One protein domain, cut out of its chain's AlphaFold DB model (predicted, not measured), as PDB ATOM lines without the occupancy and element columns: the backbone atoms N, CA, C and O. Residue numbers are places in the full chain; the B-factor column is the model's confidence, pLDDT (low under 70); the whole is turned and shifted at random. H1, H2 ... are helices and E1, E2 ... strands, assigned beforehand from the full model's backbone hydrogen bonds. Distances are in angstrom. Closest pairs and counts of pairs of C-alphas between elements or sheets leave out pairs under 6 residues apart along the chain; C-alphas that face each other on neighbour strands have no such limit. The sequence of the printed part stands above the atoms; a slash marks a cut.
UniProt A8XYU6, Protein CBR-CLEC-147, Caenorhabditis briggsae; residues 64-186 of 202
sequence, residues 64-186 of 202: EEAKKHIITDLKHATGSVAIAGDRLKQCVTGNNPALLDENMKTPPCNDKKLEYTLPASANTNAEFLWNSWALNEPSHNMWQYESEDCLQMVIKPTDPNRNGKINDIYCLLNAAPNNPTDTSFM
ATOM      1  N   GLU A  64     166.759 110.196 158.794       80.06
ATOM      2  CA  GLU A  64     166.910 110.842 160.101       80.06
ATOM      3  C   GLU A  64     166.195 112.198 160.223       80.06
ATOM      4  O   GLU A  64     165.689 112.519 161.298       80.06
ATOM      5  N   GLU A  65     166.094 112.990 159.153       77.81
ATOM      6  CA  GLU A  65     165.363 114.263 159.190       77.81
ATOM      7  C   GLU A  65     163.854 114.040 159.200       77.81
ATOM      8  O   GLU A  65     163.149 114.605 160.041       77.81
ATOM      9  N   ALA A  66     163.367 113.155 158.328       78.75
ATOM     10  CA  ALA A  66     161.966 112.748 158.315       78.75
ATOM     11  C   ALA A  66     161.561 112.119 159.658       78.75
ATOM     12  O   ALA A  66     160.507 112.424 160.217       78.75
ATOM     13  N   LYS A  67     162.445 111.302 160.236       83.50
ATOM     14  CA  LYS A  67     162.277 110.700 161.557       83.50
ATOM     15  C   LYS A  67     162.295 111.730 162.675       83.50
ATOM     16  O   LYS A  67     161.460 111.642 163.574       83.50
ATOM     17  N   LYS A  68     163.189 112.721 162.644       82.88
ATOM     18  CA  LYS A  68     163.161 113.820 163.616       82.88
ATOM     19  C   LYS A  68     161.824 114.560 163.539       82.88
ATOM     20  O   LYS A  68     161.182 114.724 164.573       82.88
ATOM     21  N   HIS A  69     161.383 114.940 162.342       79.12
ATOM     22  CA  HIS A  69     160.113 115.644 162.141       79.12
ATOM     23  C   HIS A  69     158.923 114.843 162.687       79.12
ATOM     24  O   HIS A  69     158.218 115.301 163.582       79.12
ATOM     25  N   ILE A  70     158.744 113.600 162.232       80.44
ATOM     26  CA  ILE A  70     157.587 112.769 162.595       80.44
ATOM     27  C   ILE A  70     157.647 112.322 164.062       80.44
ATOM     28  O   ILE A  70     156.682 112.489 164.811       80.44
ATOM     29  N   ILE A  71     158.776 111.754 164.493       83.62
ATOM     30  CA  ILE A  71     158.883 111.114 165.810       83.62
ATOM     31  C   ILE A  71     159.176 112.134 166.906       83.62
ATOM     32  O   ILE A  71     158.582 112.101 167.984       83.62
ATOM     33  N   THR A  72     160.117 113.043 166.656       82.69
ATOM     34  CA  THR A  72     160.600 113.959 167.695       82.69
ATOM     35  C   THR A  72     159.770 115.228 167.760       82.69
ATOM     36  O   THR A  72     159.402 115.626 168.865       82.69
ATOM     37  N   ASP A  73     159.474 115.859 166.629       78.50
ATOM     38  CA  ASP A  73     158.833 117.175 166.619       78.50
ATOM     39  C   ASP A  73     157.308 117.040 166.723       78.50
ATOM     40  O   ASP A  73     156.699 117.648 167.604       78.50
ATOM     41  N   LEU A  74     156.705 116.167 165.910       77.75
ATOM     42  CA  LEU A  74     155.260 115.912 165.913       77.75
ATOM     43  C   LEU A  74     154.801 114.877 166.953       77.75
ATOM     44  O   LEU A  74     153.605 114.750 167.200       77.75
ATOM     45  N   LYS A  75     155.732 114.162 167.601       83.62
ATOM     46  CA  LYS A  75     155.443 113.145 168.633       83.62
ATOM     47  C   LYS A  75     154.581 111.973 168.141       83.62
ATOM     48  O   LYS A  75     153.866 111.362 168.936       83.62
ATOM     49  N   HIS A  76     154.671 111.619 166.860       82.75
ATOM     50  CA  HIS A  76     154.052 110.403 166.332       82.75
ATOM     51  C   HIS A  76     154.975 109.188 166.489       82.75
ATOM     52  O   HIS A  76     156.190 109.314 166.586       82.75
ATOM     53  N   ALA A  77     154.408 107.981 166.528       87.94
ATOM     54  CA  ALA A  77     155.199 106.745 166.549       87.94
ATOM     55  C   ALA A  77     155.585 106.262 165.138       87.94
ATOM     56  O   ALA A  77     156.546 105.512 164.978       87.94
ATOM     57  N   THR A  78     154.812 106.667 164.131       90.50
ATOM     58  CA  THR A  78     154.970 106.309 162.719       90.50
ATOM     59  C   THR A  78     154.355 107.408 161.854       90.50
ATOM     60  O   THR A  78     153.506 108.167 162.331       90.50
ATOM     61  N   GLY A  79     154.777 107.498 160.601       86.44
ATOM     62  CA  GLY A  79     154.273 108.467 159.636       86.44
ATOM     63  C   GLY A  79     154.936 108.316 158.280       86.44
ATOM     64  O   GLY A  79     155.802 107.462 158.110       86.44
ATOM     65  N   SER A  80     154.575 109.180 157.341       85.62
ATOM     66  CA  SER A  80     155.247 109.277 156.050       85.62
ATOM     67  C   SER A  80     155.552 110.716 155.659       85.62
ATOM     68  O   SER A  80     154.961 111.673 156.166       85.62
ATOM     69  N   VAL A  81     156.496 110.854 154.735       80.00
ATOM     70  CA  VAL A  81     156.813 112.107 154.045       80.00
ATOM     71  C   VAL A  81     156.674 111.890 152.546       80.00
ATOM     72  O   VAL A  81     157.137 110.874 152.031       80.00
ATOM     73  N   ALA A  82     156.036 112.819 151.836       78.31
ATOM     74  CA  ALA A  82     155.985 112.746 150.380       78.31
ATOM     75  C   ALA A  82     157.373 112.967 149.773       78.31
ATOM     76  O   ALA A  82     158.149 113.822 150.206       78.31
ATOM     77  N   ILE A  83     157.678 112.206 148.731       77.44
ATOM     78  CA  ILE A  83     158.920 112.347 147.981       77.44
ATOM     79  C   ILE A  83     158.573 112.782 146.570       77.44
ATOM     80  O   ILE A  83     157.587 112.328 145.992       77.44
ATOM     81  N   ALA A  84     159.388 113.674 146.014       74.25
ATOM     82  CA  ALA A  84     159.249 114.040 144.621       74.25
ATOM     83  C   ALA A  84     159.425 112.821 143.715       74.25
ATOM     84  O   ALA A  84     160.415 112.099 143.825       74.25
ATOM     85  N   GLY A  85     158.482 112.644 142.799       75.75
ATOM     86  CA  GLY A  85     158.559 111.697 141.706       75.75
ATOM     87  C   GLY A  85     157.168 111.355 141.202       75.75
ATOM     88  O   GLY A  85     156.277 111.047 141.990       75.75
ATOM     89  N   ASP A  86     157.006 111.435 139.889       76.69
ATOM     90  CA  ASP A  86     155.741 111.180 139.214       76.69
ATOM     91  C   ASP A  86     155.885 109.916 138.384       76.69
ATOM     92  O   ASP A  86     156.860 109.769 137.629       76.69
ATOM     93  N   ARG A  87     154.913 109.009 138.490       85.06
ATOM     94  CA  ARG A  87     154.857 107.862 137.590       85.06
ATOM     95  C   ARG A  87     154.753 108.356 136.148       85.06
ATOM     96  O   ARG A  87     154.069 109.337 135.844       85.06
ATOM     97  N   LEU A  88     155.455 107.694 135.234       86.00
ATOM     98  CA  LEU A  88     155.417 108.027 133.815       86.00
ATOM     99  C   LEU A  88     153.969 108.035 133.323       86.00
ATOM    100  O   LEU A  88     153.225 107.093 133.573       86.00
ATOM    101  N   LYS A  89     153.589 109.051 132.539       83.81
ATOM    102  CA  LYS A  89     152.212 109.197 132.026       83.81
ATOM    103  C   LYS A  89     151.686 107.947 131.315       83.81
ATOM    104  O   LYS A  89     150.511 107.640 131.428       83.81
ATOM    105  N   GLN A  90     152.552 107.228 130.598       84.44
ATOM    106  CA  GLN A  90     152.193 105.977 129.915       84.44
ATOM    107  C   GLN A  90     151.987 104.785 130.868       84.44
ATOM    108  O   GLN A  90     151.381 103.797 130.476       84.44
ATOM    109  N   CYS A  91     152.486 104.880 132.099       86.50
ATOM    110  CA  CYS A  91     152.341 103.872 133.145       86.50
ATOM    111  C   CYS A  91     151.166 104.154 134.085       86.50
ATOM    112  O   CYS A  91     150.750 103.245 134.794       86.50
ATOM    113  N   VAL A  92     150.607 105.369 134.065       82.06
ATOM    114  CA  VAL A  92     149.405 105.724 134.826       82.06
ATOM    115  C   VAL A  92     148.192 105.023 134.222       82.06
ATOM    116  O   VAL A  92     147.889 105.165 133.038       82.06
ATOM    117  N   THR A  93     147.485 104.264 135.052       73.06
ATOM    118  CA  THR A  93     146.378 103.392 134.627       73.06
ATOM    119  C   THR A  93     145.012 103.969 134.972       73.06
ATOM    120  O   THR A  93     144.004 103.559 134.389       73.06
ATOM    121  N   GLY A  94     144.968 104.923 135.909       70.62
ATOM    122  CA  GLY A  94     143.726 105.471 136.442       70.62
ATOM    123  C   GLY A  94     142.822 104.352 136.963       70.62
ATOM    124  O   GLY A  94     143.269 103.469 137.686       70.62
ATOM    125  N   ASN A  95     141.557 104.344 136.536       71.56
ATOM    126  CA  ASN A  95     140.541 103.377 136.964       71.56
ATOM    127  C   ASN A  95     140.386 102.152 136.036       71.56
ATOM    128  O   ASN A  95     139.318 101.536 136.027       71.56
ATOM    129  N   ASN A  96     141.406 101.795 135.243       79.88
ATOM    130  CA  ASN A  96     141.349 100.666 134.309       79.88
ATOM    131  C   ASN A  96     142.323  99.529 134.695       79.88
ATOM    132  O   ASN A  96     143.478  99.546 134.265       79.88
ATOM    133  N   PRO A  97     141.862  98.500 135.436       79.50
ATOM    134  CA  PRO A  97     142.700  97.363 135.828       79.50
ATOM    135  C   PRO A  97     143.312  96.599 134.647       79.50
ATOM    136  O   PRO A  97     144.448  96.151 134.727       79.50
ATOM    137  N   ALA A  98     142.602  96.494 133.518       85.56
ATOM    138  CA  ALA A  98     143.137  95.810 132.340       85.56
ATOM    139  C   ALA A  98     144.321  96.571 131.721       85.56
ATOM    140  O   ALA A  98     145.233  95.955 131.175       85.56
ATOM    141  N   LEU A  99     144.323  97.906 131.825       83.75
ATOM    142  CA  LEU A  99     145.454  98.731 131.405       83.75
ATOM    143  C   LEU A  99     146.646  98.568 132.355       83.75
ATOM    144  O   LEU A  99     147.781  98.582 131.889       83.75
ATOM    145  N   LEU A 100     146.404  98.368 133.656       84.06
ATOM    146  CA  LEU A 100     147.470  98.033 134.603       84.06
ATOM    147  C   LEU A 100     148.126  96.706 134.234       84.06
ATOM    148  O   LEU A 100     149.334  96.679 134.016       84.06
ATOM    149  N   ASP A 101     147.339  95.646 134.057       85.56
ATOM    150  CA  ASP A 101     147.862  94.336 133.654       85.56
ATOM    151  C   ASP A 101     148.651  94.401 132.337       85.56
ATOM    152  O   ASP A 101     149.658  93.713 132.176       85.56
ATOM    153  N   GLU A 102     148.208  95.223 131.381       88.25
ATOM    154  CA  GLU A 102     148.910  95.456 130.116       88.25
ATOM    155  C   GLU A 102     150.248  96.179 130.335       88.25
ATOM    156  O   GLU A 102     151.288  95.692 129.885       88.25
ATOM    157  N   ASN A 103     150.239  97.295 131.072       87.12
ATOM    158  CA  ASN A 103     151.425  98.100 131.371       87.12
ATOM    159  C   ASN A 103     152.497  97.276 132.098       87.12
ATOM    160  O   ASN A 103     153.684  97.391 131.792       87.12
ATOM    161  N   MET A 104     152.095  96.384 133.005       88.06
ATOM    162  CA  MET A 104     153.019  95.563 133.792       88.06
ATOM    163  C   MET A 104     153.721  94.448 132.991       88.06
ATOM    164  O   MET A 104     154.640  93.801 133.502       88.06
ATOM    165  N   LYS A 105     153.358  94.216 131.721       90.25
ATOM    166  CA  LYS A 105     154.020  93.198 130.880       90.25
ATOM    167  C   LYS A 105     155.406  93.620 130.406       90.25
ATOM    168  O   LYS A 105     156.238  92.751 130.144       90.25
ATOM    169  N   THR A 106     155.665  94.920 130.267       90.12
ATOM    170  CA  THR A 106     156.892  95.421 129.630       90.12
ATOM    171  C   THR A 106     157.434  96.693 130.284       90.12
ATOM    172  O   THR A 106     156.651  97.514 130.762       90.12
ATOM    173  N   PRO A 107     158.760  96.924 130.239       93.06
ATOM    174  CA  PRO A 107     159.334  98.202 130.639       93.06
ATOM    175  C   PRO A 107     158.769  99.372 129.808       93.06
ATOM    176  O   PRO A 107     158.438  99.185 128.636       93.06
ATOM    177  N   PRO A 108     158.700 100.588 130.377       92.94
ATOM    178  CA  PRO A 108     159.268 100.948 131.677       92.94
ATOM    179  C   PRO A 108     158.354 100.657 132.872       92.94
ATOM    180  O   PRO A 108     158.833 100.722 133.992       92.94
ATOM    181  N   CYS A 109     157.079 100.321 132.668       90.38
ATOM    182  CA  CYS A 109     156.082 100.313 133.745       90.38
ATOM    183  C   CYS A 109     156.202  99.143 134.731       90.38
ATOM    184  O   CYS A 109     155.605  99.196 135.796       90.38
ATOM    185  N   ASN A 110     156.980  98.111 134.399       89.94
ATOM    186  CA  ASN A 110     157.298  97.000 135.299       89.94
ATOM    187  C   ASN A 110     158.720  97.063 135.880       89.94
ATOM    188  O   ASN A 110     159.176  96.105 136.508       89.94
ATOM    189  N   ASP A 111     159.432  98.168 135.651       90.88
ATOM    190  CA  ASP A 111     160.769  98.397 136.179       90.88
ATOM    191  C   ASP A 111     160.758  99.634 137.077       90.88
ATOM    192  O   ASP A 111     160.717 100.775 136.613       90.88
ATOM    193  N   LYS A 112     160.882  99.401 138.384       85.81
ATOM    194  CA  LYS A 112     160.900 100.448 139.410       85.81
ATOM    195  C   LYS A 112     162.014 101.483 139.256       85.81
ATOM    196  O   LYS A 112     161.974 102.506 139.929       85.81
ATOM    197  N   LYS A 113     163.033 101.225 138.426       87.31
ATOM    198  CA  LYS A 113     164.094 102.195 138.100       87.31
ATOM    199  C   LYS A 113     163.746 103.100 136.922       87.31
ATOM    200  O   LYS A 113     164.463 104.067 136.677       87.31
ATOM    201  N   LEU A 114     162.709 102.753 136.165       88.56
ATOM    202  CA  LEU A 114     162.336 103.410 134.916       88.56
ATOM    203  C   LEU A 114     160.927 103.999 134.960       88.56
ATOM    204  O   LEU A 114     160.641 104.915 134.196       88.56
ATOM    205  N   GLU A 115     160.044 103.480 135.808       89.62
ATOM    206  CA  GLU A 115     158.628 103.847 135.779       89.62
ATOM    207  C   GLU A 115     158.311 105.215 136.398       89.62
ATOM    208  O   GLU A 115     157.237 105.754 136.138       89.62
ATOM    209  N   TYR A 116     159.223 105.785 137.193       85.69
ATOM    210  CA  TYR A 116     159.069 107.103 137.809       85.69
ATOM    211  C   TYR A 116     160.037 108.111 137.198       85.69
ATOM    212  O   TYR A 116     161.183 107.807 136.863       85.69
ATOM    213  N   THR A 117     159.580 109.352 137.111       80.69
ATOM    214  CA  THR A 117     160.405 110.501 136.753       80.69
ATOM    215  C   THR A 117     160.658 111.354 137.974       80.69
ATOM    216  O   THR A 117     159.755 111.612 138.762       80.69
ATOM    217  N   LEU A 118     161.896 111.813 138.116       73.94
ATOM    218  CA  LEU A 118     162.270 112.819 139.096       73.94
ATOM    219  C   LEU A 118     162.404 114.152 138.357       73.94
ATOM    220  O   LEU A 118     163.284 114.256 137.496       73.94
ATOM    221  N   PRO A 119     161.565 115.168 138.634       67.56
ATOM    222  CA  PRO A 119     161.797 116.487 138.057       67.56
ATOM    223  C   PRO A 119     163.186 116.998 138.463       67.56
ATOM    224  O   PRO A 119     163.688 116.663 139.529       67.56
ATOM    225  N   ALA A 120     163.829 117.842 137.657       63.44
ATOM    226  CA  ALA A 120     165.151 118.377 138.020       63.44
ATOM    227  C   ALA A 120     165.125 119.160 139.351       63.44
ATOM    228  O   ALA A 120     166.102 119.172 140.093       63.44
ATOM    229  N   SER A 121     163.978 119.761 139.685       58.91
ATOM    230  CA  SER A 121     163.730 120.426 140.968       58.91
ATOM    231  C   SER A 121     163.592 119.462 142.148       58.91
ATOM    232  O   SER A 121     163.611 119.924 143.285       58.91
ATOM    233  N   ALA A 122     163.435 118.157 141.878       59.22
ATOM    234  CA  ALA A 122     163.098 117.119 142.840       59.22
ATOM    235  C   ALA A 122     164.100 116.988 143.964       59.22
ATOM    236  O   ALA A 122     163.730 116.395 144.951       59.22
ATOM    237  N   ASN A 123     165.368 117.386 143.816       61.69
ATOM    238  CA  ASN A 123     166.435 117.200 144.820       61.69
ATOM    239  C   ASN A 123     166.454 115.819 145.545       61.69
ATOM    240  O   ASN A 123     167.113 115.651 146.568       61.69
ATOM    241  N   THR A 124     165.741 114.821 145.015       61.97
ATOM    242  CA  THR A 124     165.620 113.460 145.499       61.97
ATOM    243  C   THR A 124     166.779 112.747 144.859       61.97
ATOM    244  O   THR A 124     166.930 112.749 143.635       61.97
ATOM    245  N   ASN A 125     167.625 112.147 145.685       67.75
ATOM    246  CA  ASN A 125     168.702 111.338 145.164       67.75
ATOM    247  C   ASN A 125     168.090 110.159 144.379       67.75
ATOM    248  O   ASN A 125     167.410 109.308 144.951       67.75
ATOM    249  N   ALA A 126     168.330 110.122 143.067       68.12
ATOM    250  CA  ALA A 126     167.801 109.079 142.195       68.12
ATOM    251  C   ALA A 126     168.278 107.681 142.621       68.12
ATOM    252  O   ALA A 126     167.494 106.741 142.647       68.12
ATOM    253  N   GLU A 127     169.537 107.543 143.039       71.38
ATOM    254  CA  GLU A 127     170.075 106.283 143.560       71.38
ATOM    255  C   GLU A 127     169.341 105.826 144.828       71.38
ATOM    256  O   GLU A 127     169.074 104.633 144.980       71.38
ATOM    257  N   PHE A 128     168.966 106.758 145.710       74.88
ATOM    258  CA  PHE A 128     168.133 106.443 146.869       74.88
ATOM    259  C   PHE A 128     166.754 105.941 146.435       74.88
ATOM    260  O   PHE A 128     166.345 104.867 146.872       74.88
ATOM    261  N   LEU A 129     166.069 106.663 145.542       76.81
ATOM    262  CA  LEU A 129     164.757 106.246 145.046       76.81
ATOM    263  C   LEU A 129     164.814 104.830 144.447       76.81
ATOM    264  O   LEU A 129     164.003 103.975 144.785       76.81
ATOM    265  N   TRP A 130     165.815 104.536 143.620       80.25
ATOM    266  CA  TRP A 130     165.910 103.262 142.899       80.25
ATOM    267  C   TRP A 130     166.301 102.059 143.760       80.25
ATOM    268  O   TRP A 130     166.008 100.921 143.380       80.25
ATOM    269  N   ASN A 131     166.939 102.283 144.910       82.00
ATOM    270  CA  ASN A 131     167.485 101.207 145.743       82.00
ATOM    271  C   ASN A 131     166.815 101.069 147.121       82.00
ATOM    272  O   ASN A 131     167.083 100.091 147.820       82.00
ATOM    273  N   SER A 132     165.924 101.987 147.502       87.06
ATOM    274  CA  SER A 132     165.331 102.033 148.849       87.06
ATOM    275  C   SER A 132     163.854 101.651 148.907       87.06
ATOM    276  O   SER A 132     163.184 101.960 149.887       87.06
ATOM    277  N   TRP A 133     163.333 100.962 147.897       91.12
ATOM    278  CA  TRP A 133     161.958 100.456 147.899       91.12
ATOM    279  C   TRP A 133     161.678  99.508 149.060       91.12
ATOM    280  O   TRP A 133     162.522  98.685 149.435       91.12
ATOM    281  N   ALA A 134     160.480  99.628 149.625       93.44
ATOM    282  CA  ALA A 134     160.015  98.718 150.648       93.44
ATOM    283  C   ALA A 134     159.738  97.333 150.042       93.44
ATOM    284  O   ALA A 134     159.610  97.166 148.828       93.44
ATOM    285  N   LEU A 135     159.674  96.305 150.890       92.06
ATOM    286  CA  LEU A 135     159.382  94.952 150.412       92.06
ATOM    287  C   LEU A 135     158.031  94.927 149.674       92.06
ATOM    288  O   LEU A 135     157.034  95.379 150.241       92.06
ATOM    289  N   ASN A 136     158.024  94.344 148.472       90.88
ATOM    290  CA  ASN A 136     156.885  94.243 147.549       90.88
ATOM    291  C   ASN A 136     156.396  95.566 146.938       90.88
ATOM    292  O   ASN A 136     155.322  95.565 146.352       90.88
ATOM    293  N   GLU A 137     157.181  96.641 147.038       91.88
ATOM    294  CA  GLU A 137     156.863  97.916 146.392       91.88
ATOM    295  C   GLU A 137     157.709  98.151 145.121       91.88
ATOM    296  O   GLU A 137     158.864  97.687 145.048       91.88
ATOM    297  N   PRO A 138     157.182  98.911 144.143       91.69
ATOM    298  CA  PRO A 138     155.819  99.461 144.108       91.69
ATOM    299  C   PRO A 138     154.756  98.386 143.864       91.69
ATOM    300  O   PRO A 138     155.006  97.431 143.124       91.69
ATOM    301  N   SER A 139     153.603  98.529 144.517       88.81
ATOM    302  CA  SER A 139     152.499  97.568 144.423       88.81
ATOM    303  C   SER A 139     151.454  97.940 143.374       88.81
ATOM    304  O   SER A 139     150.676  97.079 142.948       88.81
ATOM    305  N   HIS A 140     151.440  99.210 142.958       86.94
ATOM    306  CA  HIS A 140     150.484  99.806 142.028       86.94
ATOM    307  C   HIS A 140     149.041  99.556 142.441       86.94
ATOM    308  O   HIS A 140     148.169  99.339 141.592       86.94
ATOM    309  N   ASN A 141     148.789  99.532 143.750       85.50
ATOM    310  CA  ASN A 141     147.484  99.177 144.261       85.50
ATOM    311  C   ASN A 141     146.424 100.130 143.702       85.50
ATOM    312  O   ASN A 141     146.643 101.332 143.525       85.50
ATOM    313  N   MET A 142     145.257  99.564 143.418       81.75
ATOM    314  CA  MET A 142     144.125 100.293 142.874       81.75
ATOM    315  C   MET A 142     142.975 100.255 143.869       81.75
ATOM    316  O   MET A 142     142.496  99.186 144.254       81.75
ATOM    317  N   TRP A 143     142.473 101.433 144.228       76.88
ATOM    318  CA  TRP A 143     141.316 101.571 145.096       76.88
ATOM    319  C   TRP A 143     140.268 102.467 144.460       76.88
ATOM    320  O   TRP A 143     140.472 103.663 144.271       76.88
ATOM    321  N   GLN A 144     139.109 101.869 144.172       79.94
ATOM    322  CA  GLN A 144     137.981 102.502 143.488       79.94
ATOM    323  C   GLN A 144     138.377 103.100 142.130       79.94
ATOM    324  O   GLN A 144     138.245 102.433 141.107       79.94
ATOM    325  N   TYR A 145     138.849 104.345 142.127       70.62
ATOM    326  CA  TYR A 145     139.162 105.121 140.929       70.62
ATOM    327  C   TYR A 145     140.577 105.706 140.940       70.62
ATOM    328  O   TYR A 145     140.919 106.456 140.029       70.62
ATOM    329  N   GLU A 146     141.384 105.373 141.948       72.38
ATOM    330  CA  GLU A 146     142.738 105.888 142.117       72.38
ATOM    331  C   GLU A 146     143.754 104.744 142.105       72.38
ATOM    332  O   GLU A 146     143.470 103.641 142.580       72.38
ATOM    333  N   SER A 147     144.929 105.028 141.555       80.31
ATOM    334  CA  SER A 147     146.116 104.177 141.589       80.31
ATOM    335  C   SER A 147     147.204 104.824 142.446       80.31
ATOM    336  O   SER A 147     147.258 106.049 142.601       80.31
ATOM    337  N   GLU A 148     148.077 103.994 143.008       84.44
ATOM    338  CA  GLU A 148     149.290 104.439 143.692       84.44
ATOM    339  C   GLU A 148     150.331 104.943 142.673       84.44
ATOM    340  O   GLU A 148     151.208 104.209 142.234       84.44
ATOM    341  N   ASP A 149     150.199 106.203 142.245       82.75
ATOM    342  CA  ASP A 149     151.080 106.826 141.239       82.75
ATOM    343  C   ASP A 149     152.040 107.887 141.818       82.75
ATOM    344  O   ASP A 149     152.863 108.447 141.088       82.75
ATOM    345  N   CYS A 150     151.938 108.175 143.118       81.75
ATOM    346  CA  CYS A 150     152.796 109.113 143.842       81.75
ATOM    347  C   CYS A 150     153.747 108.374 144.790       81.75
ATOM    348  O   CYS A 150     153.581 107.188 145.043       81.75
ATOM    349  N   LEU A 151     154.745 109.070 145.341       84.75
ATOM    350  CA  LEU A 151     155.765 108.465 146.202       84.75
ATOM    351  C   LEU A 151     155.762 109.042 147.617       84.75
ATOM    352  O   LEU A 151     155.610 110.248 147.832       84.75
ATOM    353  N   GLN A 152     156.050 108.181 148.587       85.94
ATOM    354  CA  GLN A 152     156.353 108.574 149.958       85.94
ATOM    355  C   GLN A 152     157.496 107.739 150.541       85.94
ATOM    356  O   GLN A 152     157.763 106.624 150.094       85.94
ATOM    357  N   MET A 153     158.149 108.264 151.579       87.62
ATOM    358  CA  MET A 153     159.001 107.483 152.474       87.62
ATOM    359  C   MET A 153     158.305 107.282 153.808       87.62
ATOM    360  O   MET A 153     157.933 108.248 154.479       87.62
ATOM    361  N   VAL A 154     158.204 106.016 154.204       90.19
ATOM    362  CA  VAL A 154     157.585 105.606 155.461       90.19
ATOM    363  C   VAL A 154     158.615 105.654 156.585       90.19
ATOM    364  O   VAL A 154     159.698 105.083 156.489       90.19
ATOM    365  N   ILE A 155     158.262 106.291 157.694       90.38
ATOM    366  CA  ILE A 155     159.002 106.268 158.955       90.38
ATOM    367  C   ILE A 155     158.217 105.407 159.934       90.38
ATOM    368  O   ILE A 155     157.213 105.838 160.492       90.38
ATOM    369  N   LYS A 156     158.701 104.187 160.161       93.38
ATOM    370  CA  LYS A 156     158.070 103.191 161.033       93.38
ATOM    371  C   LYS A 156     159.154 102.416 161.785       93.38
ATOM    372  O   LYS A 156     159.461 101.289 161.410       93.38
ATOM    373  N   PRO A 157     159.747 102.984 162.850       91.88
ATOM    374  CA  PRO A 157     160.963 102.448 163.477       91.88
ATOM    375  C   PRO A 157     160.885 100.986 163.945       91.88
ATOM    376  O   PRO A 157     161.908 100.332 164.116       91.88
ATOM    377  N   THR A 158     159.677 100.468 164.163       94.00
ATOM    378  CA  THR A 158     159.413  99.080 164.561       94.00
ATOM    379  C   THR A 158     159.438  98.077 163.402       94.00
ATOM    380  O   THR A 158     159.366  96.877 163.651       94.00
ATOM    381  N   ASP A 159     159.532  98.536 162.153       93.19
ATOM    382  CA  ASP A 159     159.428  97.716 160.946       93.19
ATOM    383  C   ASP A 159     160.552  98.054 159.947       93.19
ATOM    384  O   ASP A 159     160.409  98.969 159.134       93.19
ATOM    385  N   PRO A 160     161.681  97.322 159.958       89.88
ATOM    386  CA  PRO A 160     162.828  97.622 159.098       89.88
ATOM    387  C   PRO A 160     162.556  97.406 157.599       89.88
ATOM    388  O   PRO A 160     163.302  97.916 156.765       89.88
ATOM    389  N   ASN A 161     161.493  96.680 157.236       92.25
ATOM    390  CA  ASN A 161     161.105  96.480 155.835       92.25
ATOM    391  C   ASN A 161     160.324  97.671 155.262       92.25
ATOM    392  O   ASN A 161     160.043  97.692 154.061       92.25
ATOM    393  N   ARG A 162     159.946  98.631 156.114       91.50
ATOM    394  CA  ARG A 162     159.191  99.837 155.757       91.50
ATOM    395  C   ARG A 162     159.894 101.119 156.207       91.50
ATOM    396  O   ARG A 162     159.833 102.111 155.496       91.50
ATOM    397  N   ASN A 163     160.589 101.106 157.341       92.19
ATOM    398  CA  ASN A 163     161.278 102.277 157.874       92.19
ATOM    399  C   ASN A 163     162.361 102.806 156.923       92.19
ATOM    400  O   ASN A 163     163.268 102.064 156.546       92.19
ATOM    401  N   GLY A 164     162.265 104.085 156.560       87.44
ATOM    402  CA  GLY A 164     163.167 104.737 155.613       87.44
ATOM    403  C   GLY A 164     163.032 104.222 154.180       87.44
ATOM    404  O   GLY A 164     163.928 104.442 153.365       87.44
ATOM    405  N   LYS A 165     161.954 103.489 153.867       90.81
ATOM    406  CA  LYS A 165     161.743 102.874 152.556       90.81
ATOM    407  C   LYS A 165     160.689 103.603 151.738       90.81
ATOM    408  O   LYS A 165     159.764 104.200 152.289       90.81
ATOM    409  N   ILE A 166     160.853 103.521 150.421       89.56
ATOM    410  CA  ILE A 166     159.932 104.079 149.433       89.56
ATOM    411  C   ILE A 166     158.708 103.179 149.295       89.56
ATOM    412  O   ILE A 166     158.837 101.955 149.216       89.56
ATOM    413  N   ASN A 167     157.550 103.820 149.239       90.69
ATOM    414  CA  ASN A 167     156.239 103.238 148.999       90.69
ATOM    415  C   ASN A 167     155.567 104.092 147.920       90.69
ATOM    416  O   ASN A 167     155.593 105.324 148.021       90.69
ATOM    417  N   ASP A 168     154.979 103.469 146.908       88.88
ATOM    418  CA  ASP A 168     154.024 104.156 146.047       88.88
ATOM    419  C   ASP A 168     152.722 104.378 146.816       88.88
ATOM    420  O   ASP A 168     152.374 103.637 147.726       88.88
ATOM    421  N   ILE A 169     152.039 105.481 146.566       86.06
ATOM    422  CA  ILE A 169     150.856 105.871 147.318       86.06
ATOM    423  C   ILE A 169     149.899 106.614 146.405       86.06
ATOM    424  O   ILE A 169     150.288 107.227 145.408       86.06
ATOM    425  N   TYR A 170     148.624 106.576 146.761       81.00
ATOM    426  CA  TYR A 170     147.605 107.407 146.144       81.00
ATOM    427  C   TYR A 170     148.012 108.878 146.244       81.00
ATOM    428  O   TYR A 170     148.444 109.356 147.296       81.00
ATOM    429  N   CYS A 171     147.855 109.616 145.149       76.25
ATOM    430  CA  CYS A 171     148.256 111.021 145.093       76.25
ATOM    431  C   CYS A 171     147.409 111.947 145.982       76.25
ATOM    432  O   CYS A 171     147.780 113.099 146.198       76.25
ATOM    433  N   LEU A 172     146.304 111.459 146.553       70.75
ATOM    434  CA  LEU A 172     145.673 112.082 147.716       70.75
ATOM    435  C   LEU A 172     146.545 111.841 148.955       70.75
ATOM    436  O   LEU A 172     146.316 110.939 149.753       70.75
ATOM    437  N   LEU A 173     147.555 112.690 149.123       63.28
ATOM    438  CA  LEU A 173     148.640 112.464 150.078       63.28
ATOM    439  C   LEU A 173     148.231 112.553 151.562       63.28
ATOM    440  O   LEU A 173     149.063 112.312 152.423       63.28
ATOM    441  N   ASN A 174     146.995 112.908 151.912       65.50
ATOM    442  CA  ASN A 174     146.614 113.104 153.317       65.50
ATOM    443  C   ASN A 174     146.646 111.781 154.107       65.50
ATOM    444  O   ASN A 174     147.087 111.747 155.256       65.50
ATOM    445  N   ALA A 175     146.150 110.709 153.486       68.88
ATOM    446  CA  ALA A 175     146.114 109.347 154.004       68.88
ATOM    447  C   ALA A 175     145.795 108.382 152.853       68.88
ATOM    448  O   ALA A 175     145.139 108.775 151.889       68.88
ATOM    449  N   ALA A 176     146.164 107.107 152.992       71.25
ATOM    450  CA  ALA A 176     145.729 106.077 152.054       71.25
ATOM    451  C   ALA A 176     144.186 105.940 152.077       71.25
ATOM    452  O   ALA A 176     143.626 105.621 153.130       71.25
ATOM    453  N   PRO A 177     143.463 106.135 150.958       71.12
ATOM    454  CA  PRO A 177     141.998 106.079 150.922       71.12
ATOM    455  C   PRO A 177     141.434 104.699 151.279       71.12
ATOM    456  O   PRO A 177     140.340 104.597 151.835       71.12
ATOM    457  N   ASN A 178     142.177 103.631 150.994       75.44
ATOM    458  CA  ASN A 178     141.823 102.258 151.351       75.44
ATOM    459  C   ASN A 178     142.151 101.903 152.814       75.44
ATOM    460  O   ASN A 178     141.643 100.906 153.324       75.44
ATOM    461  N   ASN A 179     142.993 102.691 153.490       81.00
ATOM    462  CA  ASN A 179     143.369 102.481 154.886       81.00
ATOM    463  C   ASN A 179     143.608 103.819 155.618       81.00
ATOM    464  O   ASN A 179     144.732 104.128 156.022       81.00
ATOM    465  N   PRO A 180     142.553 104.633 155.805       77.81
ATOM    466  CA  PRO A 180     142.694 106.020 156.247       77.81
ATOM    467  C   PRO A 180     143.100 106.165 157.720       77.81
ATOM    468  O   PRO A 180     143.395 107.271 158.165       77.81
ATOM    469  N   THR A 181     143.083 105.082 158.501       81.31
ATOM    470  CA  THR A 181     143.452 105.088 159.925       81.31
ATOM    471  C   THR A 181     144.891 104.646 160.174       81.31
ATOM    472  O   THR A 181     145.398 104.855 161.279       81.31
ATOM    473  N   ASP A 182     145.572 104.062 159.182       81.50
ATOM    474  CA  ASP A 182     146.979 103.698 159.321       81.50
ATOM    475  C   ASP A 182     147.855 104.936 159.167       81.50
ATOM    476  O   ASP A 182     148.154 105.422 158.076       81.50
ATOM    477  N   THR A 183     148.302 105.427 160.317       80.00
ATOM    478  CA  THR A 183     149.184 106.587 160.428       80.00
ATOM    479  C   THR A 183     150.485 106.445 159.642       80.00
ATOM    480  O   THR A 183     151.086 107.461 159.316       80.00
ATOM    481  N   SER A 184     150.916 105.224 159.297       78.88
ATOM    482  CA  SER A 184     152.125 104.999 158.493       78.88
ATOM    483  C   SER A 184     151.977 105.529 157.068       78.88
ATOM    484  O   SER A 184     152.982 105.872 156.463       78.88
ATOM    485  N   PHE A 185     150.753 105.641 156.548       75.00
ATOM    486  CA  PHE A 185     150.466 106.176 155.213       75.00
ATOM    487  C   PHE A 185     149.904 107.605 155.251       75.00
ATOM    488  O   PHE A 185     149.352 108.081 154.263       75.00
ATOM    489  N   MET A 186     150.010 108.286 156.398       72.50
ATOM    490  CA  MET A 186     149.675 109.704 156.523       72.50
ATOM    491  C   MET A 186     150.905 110.555 156.213       72.50
ATOM    492  O   MET A 186     151.961 110.374 156.827       72.50
TER     493      MET A 186
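Overview. This is residues 64 to 186 of the 202 residues of the protein "Protein CBR-CLEC-147" of Caenorhabditis briggsae (UniProt A8XYU6). With little regular structure, this is a small, strongly twisted three-stranded sheet amid long loops, H1 and H3 over one face as two layers, H2 far off at the opposite end from H1. The 123 printed residues, 39 in named elements, run H1 E1 H2 H3 E2 E3, class mixed; the sheet, E1 E2 E3, is antiparallel. It is compact, radius of gyration of the C-alphas 14.3 A, spanning 43 by 30 by 25 A.

Along the chain. E1 is residues 79 to 83, E2 150 to 155 (16.6 A), E3 165 to 169, ending at C-alpha (150.856, 105.871, 147.318). H1, residues 64 to 73, 12.2 A, begins at C-alpha (166.910, 110.842, 160.101); H2 is 97 to 103, H3 126 to 131.

Arrangement. Within hydrogen-bond range are N 81 and O 153 between E1 and E2, 3.0 A, and N 152 and O 167 in the hairpin E2 and E3, 2.9 A. H1 is over E1, closest C-alphas Ile 70 and Gly 79, 6.2 A. H3 is only just over E2, with 3 C-alphas. Every O i to N i+4 pair in H1, H2 and H3 is within range.

Size, cuts and confidence. Asp 73 and Glu 102 have the farthest C-alphas, 43.6 A. The printed part has no cut. Links E1 to H2, H2 to H3 and H3 to E2 are long. Residues 119 to 126 and 173 to 175 have pLDDT under 70.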